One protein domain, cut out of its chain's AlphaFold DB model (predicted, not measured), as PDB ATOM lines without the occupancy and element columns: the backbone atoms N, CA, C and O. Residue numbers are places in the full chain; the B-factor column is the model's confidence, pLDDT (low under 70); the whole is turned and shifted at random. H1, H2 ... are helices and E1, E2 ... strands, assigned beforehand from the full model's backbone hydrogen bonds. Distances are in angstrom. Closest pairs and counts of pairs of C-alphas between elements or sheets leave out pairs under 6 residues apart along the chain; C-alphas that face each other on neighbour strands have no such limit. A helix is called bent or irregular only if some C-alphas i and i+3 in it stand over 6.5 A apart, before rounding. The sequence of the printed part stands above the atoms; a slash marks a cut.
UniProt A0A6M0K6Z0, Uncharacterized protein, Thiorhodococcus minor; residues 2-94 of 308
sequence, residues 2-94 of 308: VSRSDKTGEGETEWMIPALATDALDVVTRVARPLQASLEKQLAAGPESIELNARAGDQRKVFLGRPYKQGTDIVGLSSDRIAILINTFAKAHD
ATOM      1  N   VAL A   2      15.187  43.762   5.483       70.50
ATOM      2  CA  VAL A   2      14.373  43.739   4.252       70.50
ATOM      3  C   VAL A   2      13.180  42.812   4.467       70.50
ATOM      4  O   VAL A   2      13.353  41.690   4.942       70.50
ATOM      5  N   SER A   3      11.968  43.273   4.166       73.19
ATOM      6  CA  SER A   3      10.769  42.428   4.174       73.19
ATOM      7  C   SER A   3       9.817  42.819   3.051       73.19
ATOM      8  O   SER A   3       9.919  43.904   2.490       73.19
ATOM      9  N   ARG A   4       8.855  41.947   2.741       69.06
ATOM     10  CA  ARG A   4       7.811  42.251   1.761       69.06
ATOM     11  C   ARG A   4       6.661  43.033   2.404       69.06
ATOM     12  O   ARG A   4       6.181  42.634   3.464       69.06
ATOM     13  N   SER A   5       6.224  44.119   1.767       67.31
ATOM     14  CA  SER A   5       5.070  44.929   2.170       67.31
ATOM     15  C   SER A   5       3.924  44.782   1.169       67.31
ATOM     16  O   SER A   5       4.018  45.231   0.026       67.31
ATOM     17  N   ASP A   6       2.813  44.196   1.617       61.34
ATOM     18  CA  ASP A   6       1.618  44.024   0.782       61.34
ATOM     19  C   ASP A   6       0.620  45.194   0.933       61.34
ATOM     20  O   ASP A   6      -0.221  45.395   0.062       61.34
ATOM     21  N   LYS A   7       0.755  46.033   1.978       47.00
ATOM     22  CA  LYS A   7      -0.183  47.134   2.297       47.00
ATOM     23  C   LYS A   7      -0.339  48.150   1.156       47.00
ATOM     24  O   LYS A   7      -1.426  48.670   0.947       47.00
ATOM     25  N   THR A   8       0.739  48.404   0.417       47.94
ATOM     26  CA  THR A   8       0.776  49.273  -0.774       47.94
ATOM     27  C   THR A   8       1.390  48.555  -1.979       47.94
ATOM     28  O   THR A   8       1.739  49.180  -2.974       47.94
ATOM     29  N   GLY A   9       1.480  47.215  -1.943       54.97
ATOM     30  CA  GLY A   9       2.044  46.380  -3.016       54.97
ATOM     31  C   GLY A   9       3.415  46.835  -3.531       54.97
ATOM     32  O   GLY A   9       3.709  46.650  -4.707       54.97
ATOM     33  N   GLU A  10       4.224  47.456  -2.670       52.75
ATOM     34  CA  GLU A  10       5.588  47.907  -2.979       52.75
ATOM     35  C   GLU A  10       6.564  46.736  -3.154       52.75
ATOM     36  O   GLU A  10       7.645  46.913  -3.706       52.75
ATOM     37  N   GLY A  11       6.183  45.528  -2.728       71.44
ATOM     38  CA  GLY A  11       7.044  44.359  -2.837       71.44
ATOM     39  C   GLY A  11       8.129  44.395  -1.768       71.44
ATOM     40  O   GLY A  11       7.808  44.491  -0.585       71.44
ATOM     41  N   GLU A  12       9.393  44.256  -2.160       72.69
ATOM     42  CA  GLU A  12      10.521  44.270  -1.225       72.69
ATOM     43  C   GLU A  12      10.770  45.680  -0.683       72.69
ATOM     44  O   GLU A  12      10.963  46.637  -1.427       72.69
ATOM     45  N   THR A  13      10.760  45.809   0.640       67.31
ATOM     46  CA  THR A  13      10.913  47.073   1.356       67.31
ATOM     47  C   THR A  13      12.042  46.954   2.368       67.31
ATOM     48  O   THR A  13      12.115  45.989   3.136       67.31
ATOM     49  N   GLU A  14      12.915  47.957   2.397       71.19
ATOM     50  CA  GLU A  14      13.945  48.083   3.418       71.19
ATOM     51  C   GLU A  14      13.448  48.932   4.596       71.19
ATOM     52  O   GLU A  14      12.965  50.054   4.443       71.19
ATOM     53  N   TRP A  15      13.582  48.382   5.798       69.12
ATOM     54  CA  TRP A  15      13.167  48.996   7.051       69.12
ATOM     55  C   TRP A  15      14.381  49.382   7.889       69.12
ATOM     56  O   TRP A  15      15.208  48.531   8.249       69.12
ATOM     57  N   MET A  16      14.434  50.661   8.260       65.81
ATOM     58  CA  MET A  16      15.316  51.182   9.296       65.81
ATOM     59  C   MET A  16      14.725  50.850  10.670       65.81
ATOM     60  O   MET A  16      13.802  51.506  11.148       65.81
ATOM     61  N   ILE A  17      15.242  49.793  11.291       67.12
ATOM     62  CA  ILE A  17      14.845  49.365  12.635       67.12
ATOM     63  C   ILE A  17      16.087  49.190  13.517       67.12
ATOM     64  O   ILE A  17      17.141  48.797  13.011       67.12
ATOM     65  N   PRO A  18      15.993  49.478  14.827       69.06
ATOM     66  CA  PRO A  18      17.096  49.248  15.752       69.06
ATOM     67  C   PRO A  18      17.356  47.747  15.935       69.06
ATOM     68  O   PRO A  18      16.440  46.936  15.802       69.06
ATOM     69  N   ALA A  19      18.584  47.377  16.314       74.94
ATOM     70  CA  ALA A  19      18.979  45.977  16.520       74.94
ATOM     71  C   ALA A  19      18.036  45.220  17.476       74.94
ATOM     72  O   ALA A  19      17.621  44.108  17.176       74.94
ATOM     73  N   LEU A  20      17.591  45.878  18.552       77.69
ATOM     74  CA  LEU A  20      16.634  45.311  19.506       77.69
ATOM     75  C   LEU A  20      15.298  44.901  18.858       77.69
ATOM     76  O   LEU A  20      14.680  43.923  19.272       77.69
ATOM     77  N   ALA A  21      14.832  45.643  17.848       74.69
ATOM     78  CA  ALA A  21      13.610  45.290  17.130       74.69
ATOM     79  C   ALA A  21      13.822  44.034  16.275       74.69
ATOM     80  O   ALA A  21      12.931  43.189  16.221       74.69
ATOM     81  N   THR A  22      15.003  43.881  15.670       81.12
ATOM     82  CA  THR A  22      15.397  42.652  14.966       81.12
ATOM     83  C   THR A  22      15.413  41.458  15.923       81.12
ATOM     84  O   THR A  22      14.779  40.448  15.633       81.12
ATOM     85  N   ASP A  23      16.021  41.603  17.105       85.31
ATOM     86  CA  ASP A  23      16.056  40.541  18.121       85.31
ATOM     87  C   ASP A  23      14.641  40.142  18.573       85.31
ATOM     88  O   ASP A  23      14.314  38.958  18.703       85.31
ATOM     89  N   ALA A  24      13.761  41.128  18.780       84.25
ATOM     90  CA  ALA A  24      12.366  40.885  19.131       84.25
ATOM     91  C   ALA A  24      11.616  40.137  18.015       84.25
ATOM     92  O   ALA A  24      10.862  39.201  18.296       84.25
ATOM     93  N   LEU A  25      11.844  40.512  16.753       85.25
ATOM     94  CA  LEU A  25      11.298  39.831  15.579       85.25
ATOM     95  C   LEU A  25      11.781  38.383  15.481       85.25
ATOM     96  O   LEU A  25      10.968  37.497  15.209       85.25
ATOM     97  N   ASP A  26      13.053  38.114  15.760       87.44
ATOM     98  CA  ASP A  26      13.607  36.759  15.762       87.44
ATOM     99  C   ASP A  26      12.974  35.890  16.851       87.44
ATOM    100  O   ASP A  26      12.589  34.738  16.606       87.44
ATOM    101  N   VAL A  27      12.793  36.448  18.052       90.19
ATOM    102  CA  VAL A  27      12.111  35.768  19.159       90.19
ATOM    103  C   VAL A  27      10.662  35.455  18.792       90.19
ATOM    104  O   VAL A  27      10.241  34.302  18.914       90.19
ATOM    105  N   VAL A  28       9.909  36.448  18.313       86.62
ATOM    106  CA  VAL A  28       8.500  36.279  17.929       86.62
ATOM    107  C   VAL A  28       8.366  35.275  16.786       86.62
ATOM    108  O   VAL A  28       7.524  34.383  16.851       86.62
ATOM    109  N   THR A  29       9.250  35.331  15.789       88.25
ATOM    110  CA  THR A  29       9.272  34.373  14.675       88.25
ATOM    111  C   THR A  29       9.528  32.954  15.174       88.25
ATOM    112  O   THR A  29       8.840  32.018  14.768       88.25
ATOM    113  N   ARG A  30      10.477  32.763  16.098       89.19
ATOM    114  CA  ARG A  30      10.758  31.449  16.695       89.19
ATOM    115  C   ARG A  30       9.560  30.899  17.475       89.19
ATOM    116  O   ARG A  30       9.299  29.702  17.390       89.19
ATOM    117  N   VAL A  31       8.834  31.755  18.195       87.44
ATOM    118  CA  VAL A  31       7.604  31.382  18.915       87.44
ATOM    119  C   VAL A  31       6.459  31.064  17.946       87.44
ATOM    120  O   VAL A  31       5.673  30.154  18.208       87.44
ATOM    121  N   ALA A  32       6.383  31.758  16.809       88.25
ATOM    122  CA  ALA A  32       5.339  31.565  15.807       88.25
ATOM    123  C   ALA A  32       5.486  30.256  15.013       88.25
ATOM    124  O   ALA A  32       4.475  29.630  14.702       88.25
ATOM    125  N   ARG A  33       6.713  29.798  14.720       88.62
ATOM    126  CA  ARG A  33       6.979  28.577  13.921       88.62
ATOM    127  C   ARG A  33       6.147  27.342  14.307       88.62
ATOM    128  O   ARG A  33       5.546  26.749  13.413       88.62
ATOM    129  N   PRO A  34       6.072  26.911  15.585       88.94
ATOM    130  CA  PRO A  34       5.246  25.756  15.946       88.94
ATOM    131  C   PRO A  34       3.748  25.989  15.694       88.94
ATOM    132  O   PRO A  34       3.029  25.044  15.372       88.94
ATOM    133  N   LEU A  35       3.273  27.234  15.810       86.25
ATOM    134  CA  LEU A  35       1.886  27.597  15.514       86.25
ATOM    135  C   LEU A  35       1.619  27.592  14.004       86.25
ATOM    136  O   LEU A  35       0.600  27.054  13.584       86.25
ATOM    137  N   GLN A  36       2.553  28.101  13.197       87.62
ATOM    138  CA  GLN A  36       2.489  28.055  11.731       87.62
ATOM    139  C   GLN A  36       2.433  26.606  11.229       87.62
ATOM    140  O   GLN A  36       1.511  26.242  10.507       87.62
ATOM    141  N   ALA A  37       3.326  25.738  11.717       87.00
ATOM    142  CA  ALA A  37       3.338  24.319  11.354       87.00
ATOM    143  C   ALA A  37       2.050  23.582  11.774       87.00
ATOM    144  O   ALA A  37       1.588  22.664  11.098       87.00
ATOM    145  N   SER A  38       1.452  23.961  12.908       84.69
ATOM    146  CA  SER A  38       0.170  23.398  13.339       84.69
ATOM    147  C   SER A  38      -1.003  23.930  12.507       84.69
ATOM    148  O   SER A  38      -1.946  23.180  12.266       84.69
ATOM    149  N   LEU A  39      -0.950  25.185  12.053       83.94
ATOM    150  CA  LEU A  39      -1.943  25.775  11.157       83.94
ATOM    151  C   LEU A  39      -1.888  25.129   9.764       83.94
ATOM    152  O   LEU A  39      -2.928  24.763   9.229       83.94
ATOM    153  N   GLU A  40      -0.695  24.894   9.214       85.44
ATOM    154  CA  GLU A  40      -0.506  24.160   7.952       85.44
ATOM    155  C   GLU A  40      -1.122  22.756   8.008       85.44
ATOM    156  O   GLU A  40      -1.845  22.355   7.097       85.44
ATOM    157  N   LYS A  41      -0.912  22.027   9.113       83.88
ATOM    158  CA  LYS A  41      -1.533  20.709   9.327       83.88
ATOM    159  C   LYS A  41      -3.059  20.778   9.403       83.88
ATOM    160  O   LYS A  41      -3.723  19.891   8.876       83.88
ATOM    161  N   GLN A  42      -3.614  21.803  10.054       79.50
ATOM    162  CA  GLN A  42      -5.067  22.012  10.128       79.50
ATOM    163  C   GLN A  42      -5.659  22.317   8.747       79.50
ATOM    164  O   GLN A  42      -6.701  21.772   8.394       79.50
ATOM    165  N   LEU A  43      -4.966  23.132   7.950       79.50
ATOM    166  CA  LEU A  43      -5.389  23.494   6.598       79.50
ATOM    167  C   LEU A  43      -5.325  22.302   5.634       79.50
ATOM    168  O   LEU A  43      -6.219  22.153   4.811       79.50
ATOM    169  N   ALA A  44      -4.336  21.416   5.778       81.00
ATOM    170  CA  ALA A  44      -4.227  20.201   4.965       81.00
ATOM    171  C   ALA A  44      -5.293  19.131   5.282       81.00
ATOM    172  O   ALA A  44      -5.544  18.257   4.458       81.00
ATOM    173  N   ALA A  45      -5.893  19.169   6.477       78.12
ATOM    174  CA  ALA A  45      -6.862  18.173   6.943       78.12
ATOM    175  C   ALA A  45      -8.334  18.622   6.822       78.12
ATOM    176  O   ALA A  45      -9.234  17.800   6.996       78.12
ATOM    177  N   GLY A  46      -8.591  19.912   6.583       68.56
ATOM    178  CA  GLY A  46      -9.936  20.489   6.570       68.56
ATOM    179  C   GLY A  46     -10.621  20.430   5.193       68.56
ATOM    180  O   GLY A  46      -9.945  20.564   4.175       68.56
ATOM    181  N   PRO A  47     -11.957  20.267   5.129       65.75
ATOM    182  CA  PRO A  47     -12.711  20.355   3.875       65.75
ATOM    183  C   PRO A  47     -12.789  21.806   3.386       65.75
ATOM    184  O   PRO A  47     -13.165  22.666   4.178       65.75
ATOM    185  N   GLU A  48     -12.489  22.077   2.107       65.44
ATOM    186  CA  GLU A  48     -12.504  23.435   1.527       65.44
ATOM    187  C   GLU A  48     -13.731  24.254   1.965       65.44
ATOM    188  O   GLU A  48     -14.883  23.869   1.762       65.44
ATOM    189  N   SER A  49     -13.471  25.404   2.589       66.19
ATOM    190  CA  SER A  49     -14.492  26.321   3.089       66.19
ATOM    191  C   SER A  49     -13.968  27.756   3.096       66.19
ATOM    192  O   SER A  49     -12.760  27.999   3.123       66.19
ATOM    193  N   ILE A  50     -14.888  28.723   3.107       60.94
ATOM    194  CA  ILE A  50     -14.563  30.157   3.185       60.94
ATOM    195  C   ILE A  50     -13.718  30.460   4.437       60.94
ATOM    196  O   ILE A  50     -12.764  31.233   4.373       60.94
ATOM    197  N   GLU A  51     -14.014  29.799   5.559       65.50
ATOM    198  CA  GLU A  51     -13.266  29.944   6.812       65.50
ATOM    199  C   GLU A  51     -11.834  29.396   6.715       65.50
ATOM    200  O   GLU A  51     -10.905  30.009   7.244       65.50
ATOM    201  N   LEU A  52     -11.613  28.283   6.003       67.12
ATOM    202  CA  LEU A  52     -10.260  27.771   5.751       67.12
ATOM    203  C   LEU A  52      -9.465  28.679   4.810       67.12
ATOM    204  O   LEU A  52      -8.280  28.890   5.055       67.12
ATOM    205  N   ASN A  53     -10.097  29.266   3.791       67.12
ATOM    206  CA  ASN A  53      -9.427  30.205   2.882       67.12
ATOM    207  C   ASN A  53      -8.974  31.481   3.606       67.12
ATOM    208  O   ASN A  53      -7.852  31.942   3.400       67.12
ATOM    209  N   ALA A  54      -9.795  32.009   4.520       66.94
ATOM    210  CA  ALA A  54      -9.395  33.126   5.375       66.94
ATOM    211  C   ALA A  54      -8.188  32.762   6.267       66.94
ATOM    212  O   ALA A  54      -7.258  33.554   6.411       66.94
ATOM    213  N   ARG A  55      -8.157  31.534   6.805       69.44
ATOM    214  CA  ARG A  55      -7.053  31.010   7.634       69.44
ATOM    215  C   ARG A  55      -5.796  30.666   6.834       69.44
ATOM    216  O   ARG A  55      -4.695  30.739   7.377       69.44
ATOM    217  N   ALA A  56      -5.921  30.333   5.552       68.06
ATOM    218  CA  ALA A  56      -4.779  30.139   4.663       68.06
ATOM    219  C   ALA A  56      -3.955  31.430   4.518       68.06
ATOM    220  O   ALA A  56      -2.725  31.377   4.505       68.06
ATOM    221  N   GLY A  57      -4.614  32.595   4.539       70.31
ATOM    222  CA  GLY A  57      -3.955  33.906   4.575       70.31
ATOM    223  C   GLY A  57      -3.134  34.177   5.847       70.31
ATOM    224  O   GLY A  57      -2.285  35.070   5.855       70.31
ATOM    225  N   ASP A  58      -3.330  33.393   6.913       74.75
ATOM    226  CA  ASP A  58      -2.637  33.562   8.193       74.75
ATOM    227  C   ASP A  58      -1.358  32.721   8.316       74.75
ATOM    228  O   ASP A  58      -0.568  32.963   9.228       74.75
ATOM    229  N   GLN A  59      -1.099  31.776   7.401       73.44
ATOM    230  CA  GLN A  59       0.007  30.804   7.504       73.44
ATOM    231  C   GLN A  59       1.384  31.437   7.736       73.44
ATOM    232  O   GLN A  59       2.231  30.864   8.417       73.44
ATOM    233  N   ARG A  60       1.612  32.633   7.183       78.12
ATOM    234  CA  ARG A  60       2.893  33.352   7.283       78.12
ATOM    235  C   ARG A  60       2.905  34.434   8.359       78.12
ATOM    236  O   ARG A  60       3.927  35.093   8.545       78.12
ATOM    237  N   LYS A  61       1.797  34.642   9.074       83.31
ATOM    238  CA  LYS A  61       1.734  35.635  10.149       83.31
ATOM    239  C   LYS A  61       2.571  35.166  11.332       83.31
ATOM    240  O   LYS A  61       2.628  33.980  11.652       83.31
ATOM    241  N   VAL A  62       3.221  36.119  11.992       84.56
ATOM    242  CA  VAL A  62       4.016  35.866  13.205       84.56
ATOM    243  C   VAL A  62       3.201  36.063  14.488       84.56
ATOM    244  O   VAL A  62       3.520  35.494  15.526       84.56
ATOM    245  N   PHE A  63       2.096  36.805  14.413       85.12
ATOM    246  CA  PHE A  63       1.152  36.983  15.515       85.12
ATOM    247  C   PHE A  63      -0.003  35.988  15.386       85.12
ATOM    248  O   PHE A  63      -1.086  36.325  14.911       85.12
ATOM    249  N   LEU A  64       0.254  34.747  15.795       84.94
ATOM    250  CA  LEU A  64      -0.729  33.665  15.820       84.94
ATOM    251  C   LEU A  64      -1.126  33.327  17.256       84.94
ATOM    252  O   LEU A  64      -0.324  33.433  18.184       84.94
ATOM    253  N   GLY A  65      -2.363  32.879  17.439       82.56
ATOM    254  CA  GLY A  65      -2.851  32.427  18.733       82.56
ATOM    255  C   GLY A  65      -4.023  31.465  18.622       82.56
ATOM    256  O   GLY A  65      -4.502  31.151  17.535       82.56
ATOM    257  N   ARG A  66      -4.476  30.987  19.782       77.94
ATOM    258  CA  ARG A  66      -5.692  30.178  19.905       77.94
ATOM    259  C   ARG A  66      -6.845  31.061  20.392       77.94
ATOM    260  O   ARG A  66      -6.621  31.895  21.280       77.94
ATOM    261  N   PRO A  67      -8.059  30.908  19.840       68.25
ATOM    262  CA  PRO A  67      -9.226  31.640  20.294       68.25
ATOM    263  C   PRO A  67      -9.580  31.251  21.732       68.25
ATOM    264  O   PRO A  67      -9.256  30.173  22.222       68.25
ATOM    265  N   TYR A  68     -10.243  32.172  22.430       58.50
ATOM    266  CA  TYR A  68     -10.627  31.998  23.833       58.50
ATOM    267  C   TYR A  68     -11.810  31.029  24.018       58.50
ATOM    268  O   TYR A  68     -11.915  30.362  25.044       58.50
ATOM    269  N   LYS A  69     -12.706  30.935  23.026       58.12
ATOM    270  CA  LYS A  69     -13.764  29.911  22.991       58.12
ATOM    271  C   LYS A  69     -13.151  28.596  22.510       58.12
ATOM    272  O   LYS A  69     -12.246  28.669  21.693       58.12
ATOM    273  N   GLN A  70     -13.644  27.459  23.020       52.50
ATOM    274  CA  GLN A  70     -13.179  26.059  22.867       52.50
ATOM    275  C   GLN A  70     -12.928  25.565  21.416       52.50
ATOM    276  O   GLN A  70     -13.443  24.536  20.997       52.50
ATOM    277  N   GLY A  71     -12.132  26.284  20.638       57.62
ATOM    278  CA  GLY A  71     -11.636  25.898  19.332       57.62
ATOM    279  C   GLY A  71     -10.160  25.550  19.458       57.62
ATOM    280  O   GLY A  71      -9.379  26.281  20.068       57.62
ATOM    281  N   THR A  72      -9.771  24.421  18.881       62.34
ATOM    282  CA  THR A  72      -8.367  24.016  18.717       62.34
ATOM    283  C   THR A  72      -7.677  24.766  17.572       62.34
ATOM    284  O   THR A  72      -6.479  24.588  17.340       62.34
ATOM    285  N   ASP A  73      -8.426  25.605  16.863       72.88
ATOM    286  CA  ASP A  73      -8.001  26.295  15.658       72.88
ATOM    287  C   ASP A  73      -7.018  27.426  15.939       72.88
ATOM    288  O   ASP A  73      -7.200  28.235  16.845       72.88
ATOM    289  N   ILE A  74      -5.955  27.484  15.143       78.25
ATOM    290  CA  ILE A  74      -4.997  28.588  15.173       78.25
ATOM    291  C   ILE A  74      -5.486  29.684  14.230       78.25
ATOM    292  O   ILE A  74      -5.859  29.407  13.090       78.25
ATOM    293  N   VAL A  75      -5.471  30.924  14.720       80.19
ATOM    294  CA  VAL A  75      -5.904  32.120  13.987       80.19
ATOM    295  C   VAL A  75      -4.921  33.270  14.197       80.19
ATOM    296  O   VAL A  75      -4.203  33.314  15.206       80.19
ATOM    297  N   GLY A  76      -4.893  34.220  13.263       81.31
ATOM    298  CA  GLY A  76      -4.219  35.499  13.454       81.31
ATOM    299  C   GLY A  76      -4.780  36.268  14.653       81.31
ATOM    300  O   GLY A  76      -5.992  36.329  14.865       81.31
ATOM    301  N   LEU A  77      -3.898  36.864  15.456       81.94
ATOM    302  CA  LEU A  77      -4.312  37.721  16.567       81.94
ATOM    303  C   LEU A  77      -4.895  39.038  16.041       81.94
ATOM    304  O   LEU A  77      -4.279  39.706  15.211       81.94
ATOM    305  N   SER A  78      -6.056  39.435  16.566       79.62
ATOM    306  CA  SER A  78      -6.624  40.761  16.316       79.62
ATOM    307  C   SER A  78      -5.896  41.849  17.114       79.62
ATOM    308  O   SER A  78      -5.297  41.576  18.161       79.62
ATOM    309  N   SER A  79      -6.001  43.098  16.655       75.94
ATOM    310  CA  SER A  79      -5.462  44.277  17.348       75.94
ATOM    311  C   SER A  79      -5.963  44.374  18.793       75.94
ATOM    312  O   SER A  79      -5.163  44.545  19.712       75.94
ATOM    313  N   ASP A  80      -7.262  44.152  19.009       78.25
ATOM    314  CA  ASP A  80      -7.875  44.164  20.343       78.25
ATOM    315  C   ASP A  80      -7.278  43.086  21.244       78.25
ATOM    316  O   ASP A  80      -7.015  43.307  22.428       78.25
ATOM    317  N   ARG A  81      -7.009  41.900  20.685       81.38
ATOM    318  CA  ARG A  81      -6.415  40.806  21.448       81.38
ATOM    319  C   ARG A  81      -4.987  41.136  21.864       81.38
ATOM    320  O   ARG A  81      -4.625  40.851  23.003       81.38
ATOM    321  N   ILE A  82      -4.201  41.754  20.985       82.69
ATOM    322  CA  ILE A  82      -2.847  42.223  21.308       82.69
ATOM    323  C   ILE A  82      -2.905  43.288  22.412       82.69
ATOM    324  O   ILE A  82      -2.157  43.185  23.384       82.69
ATOM    325  N   ALA A  83      -3.838  44.243  22.322       83.88
ATOM    326  CA  ALA A  83      -4.049  45.268  23.345       83.88
ATOM    327  C   ALA A  83      -4.417  44.663  24.716       83.88
ATOM    328  O   ALA A  83      -3.886  45.070  25.750       83.88
ATOM    329  N   ILE A  84      -5.274  43.639  24.746       86.06
ATOM    330  CA  ILE A  84      -5.609  42.920  25.984       86.06
ATOM    331  C   ILE A  84      -4.373  42.217  26.556       86.06
ATOM    332  O   ILE A  84      -4.110  42.317  27.757       86.06
ATOM    333  N   LEU A  85      -3.609  41.509  25.720       85.94
ATOM    334  CA  LEU A  85      -2.436  40.747  26.155       85.94
ATOM    335  C   LEU A  85      -1.356  41.657  26.750       85.94
ATOM    336  O   LEU A  85      -0.858  41.368  27.836       85.94
ATOM    337  N   ILE A  86      -1.042  42.777  26.094       87.88
ATOM    338  CA  ILE A  86      -0.009  43.703  26.573       87.88
ATOM    339  C   ILE A  86      -0.406  44.391  27.883       87.88
ATOM    340  O   ILE A  86       0.421  44.540  28.776       87.88
ATOM    341  N   ASN A  87      -1.686  44.728  28.057       90.50
ATOM    342  CA  ASN A  87      -2.179  45.285  29.317       90.50
ATOM    343  C   ASN A  87      -2.268  44.244  30.432       90.50
ATOM    344  O   ASN A  87      -2.098  44.577  31.601       90.50
ATOM    345  N   THR A  88      -2.529  42.983  30.090       90.94
ATOM    346  CA  THR A  88      -2.485  41.882  31.063       90.94
ATOM    347  C   THR A  88      -1.056  41.667  31.553       90.94
ATOM    348  O   THR A  88      -0.836  41.555  32.753       90.94
ATOM    349  N   PHE A  89      -0.085  41.689  30.636       90.31
ATOM    350  CA  PHE A  89       1.336  41.656  30.966       90.31
ATOM    351  C   PHE A  89       1.739  42.847  31.846       90.31
ATOM    352  O   PHE A  89       2.353  42.654  32.890       90.31
ATOM    353  N   ALA A  90       1.327  44.065  31.482       92.06
ATOM    354  CA  ALA A  90       1.602  45.267  32.264       92.06
ATOM    355  C   ALA A  90       1.084  45.156  33.705       92.06
ATOM    356  O   ALA A  90       1.832  45.410  34.644       92.06
ATOM    357  N   LYS A  91      -0.159  44.690  33.882       93.25
ATOM    358  CA  LYS A  91      -0.752  44.447  35.207       93.25
ATOM    359  C   LYS A  91      -0.012  43.372  36.000       93.25
ATOM    360  O   LYS A  91       0.163  43.533  37.198       93.25
ATOM    361  N   ALA A  92       0.410  42.285  35.353       94.50
ATOM    362  CA  ALA A  92       1.129  41.194  36.013       94.50
ATOM    363  C   ALA A  92       2.535  41.594  36.499       94.50
ATOM    364  O   ALA A  92       3.091  40.922  37.363       94.50
ATOM    365  N   HIS A  93       3.099  42.665  35.939       94.69
ATOM    366  CA  HIS A  93       4.421  43.193  36.273       94.69
ATOM    367  C   HIS A  93       4.365  44.569  36.957       94.69
ATOM    368  O   HIS A  93       5.367  45.281  36.960       94.69
ATOM    369  N   ASP A  94       3.205  44.954  37.501       93.69
ATOM    370  CA  ASP A  94       2.996  46.219  38.218       93.69
ATOM    371  C   ASP A  94       3.409  47.474  37.424       93.69
ATOM    372  O   ASP A  94       3.812  48.491  37.987       93.69
TER     373      ASP A  94
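Overview. This is residues 2 to 94 of the 308 residues of an uncharacterized protein of Thiorhodococcus minor (UniProt A0A6M0K6Z0). A long bent helix, H1, is the spine of a loose frame: the strand hairpin E1-E2 lies off its first end, H2 folds back at its other end, and residues 83 to 94, mostly H3, stick out. The 93 printed residues, mostly helix by class, hold E1, E2, H1, H2, H3 in that order, the two strands antiparallel. The radius of gyration of the C-alphas is 15.5 A; the spans are 43 by 40 by 22 A.

Arrangement. Start at E1, residues 2 to 5, which forms an antiparallel hairpin with E2, residues 11 to 14; N 3 and O 13 are within hydrogen-bond range at 2.9 A. H1, residues 19 to 45, was assigned as one helix by its hydrogen bonds but is bent, with C-alphas 31 and 34 6.8 A apart; arms H1a, residues 19 to 31, and H1b, residues 34 to 45, stand at a steep tilt of 41 degrees. H1b, with residue 43 alone, only just touches H2, residues 50 to 56, with 3 pairs of C-alphas within 8 A; the closest, Leu 43 and Leu 52, are 6.5 A apart. This helical hairpin runs opposite ways at a steep tilt of 39 degrees. H3, residues 79 to 92, is apart from H2. In H1a, H1b, H2 and H3 every O i to N i+4 pair is within hydrogen-bond range.

Along the chain. Find C-alpha 2 at (14.373, 43.739, 4.252), where E1 begins; E1 is 9.6 A long, E2 10.0 A, H1a 18.7 A, H1b 16.9 A and H2 9.9 A. H3 runs 20.0 A to C-alpha 92 at (1.129, 41.194, 36.013).

Size, cuts and confidence. The C-alphas farthest apart, Glu 48 and Asp 94, are 45.9 A apart. The printed part has no cut, and the link H2 to H3 is long, 22 residues. Look for pLDDT under 70 in 29 residues, among them 46 to 56.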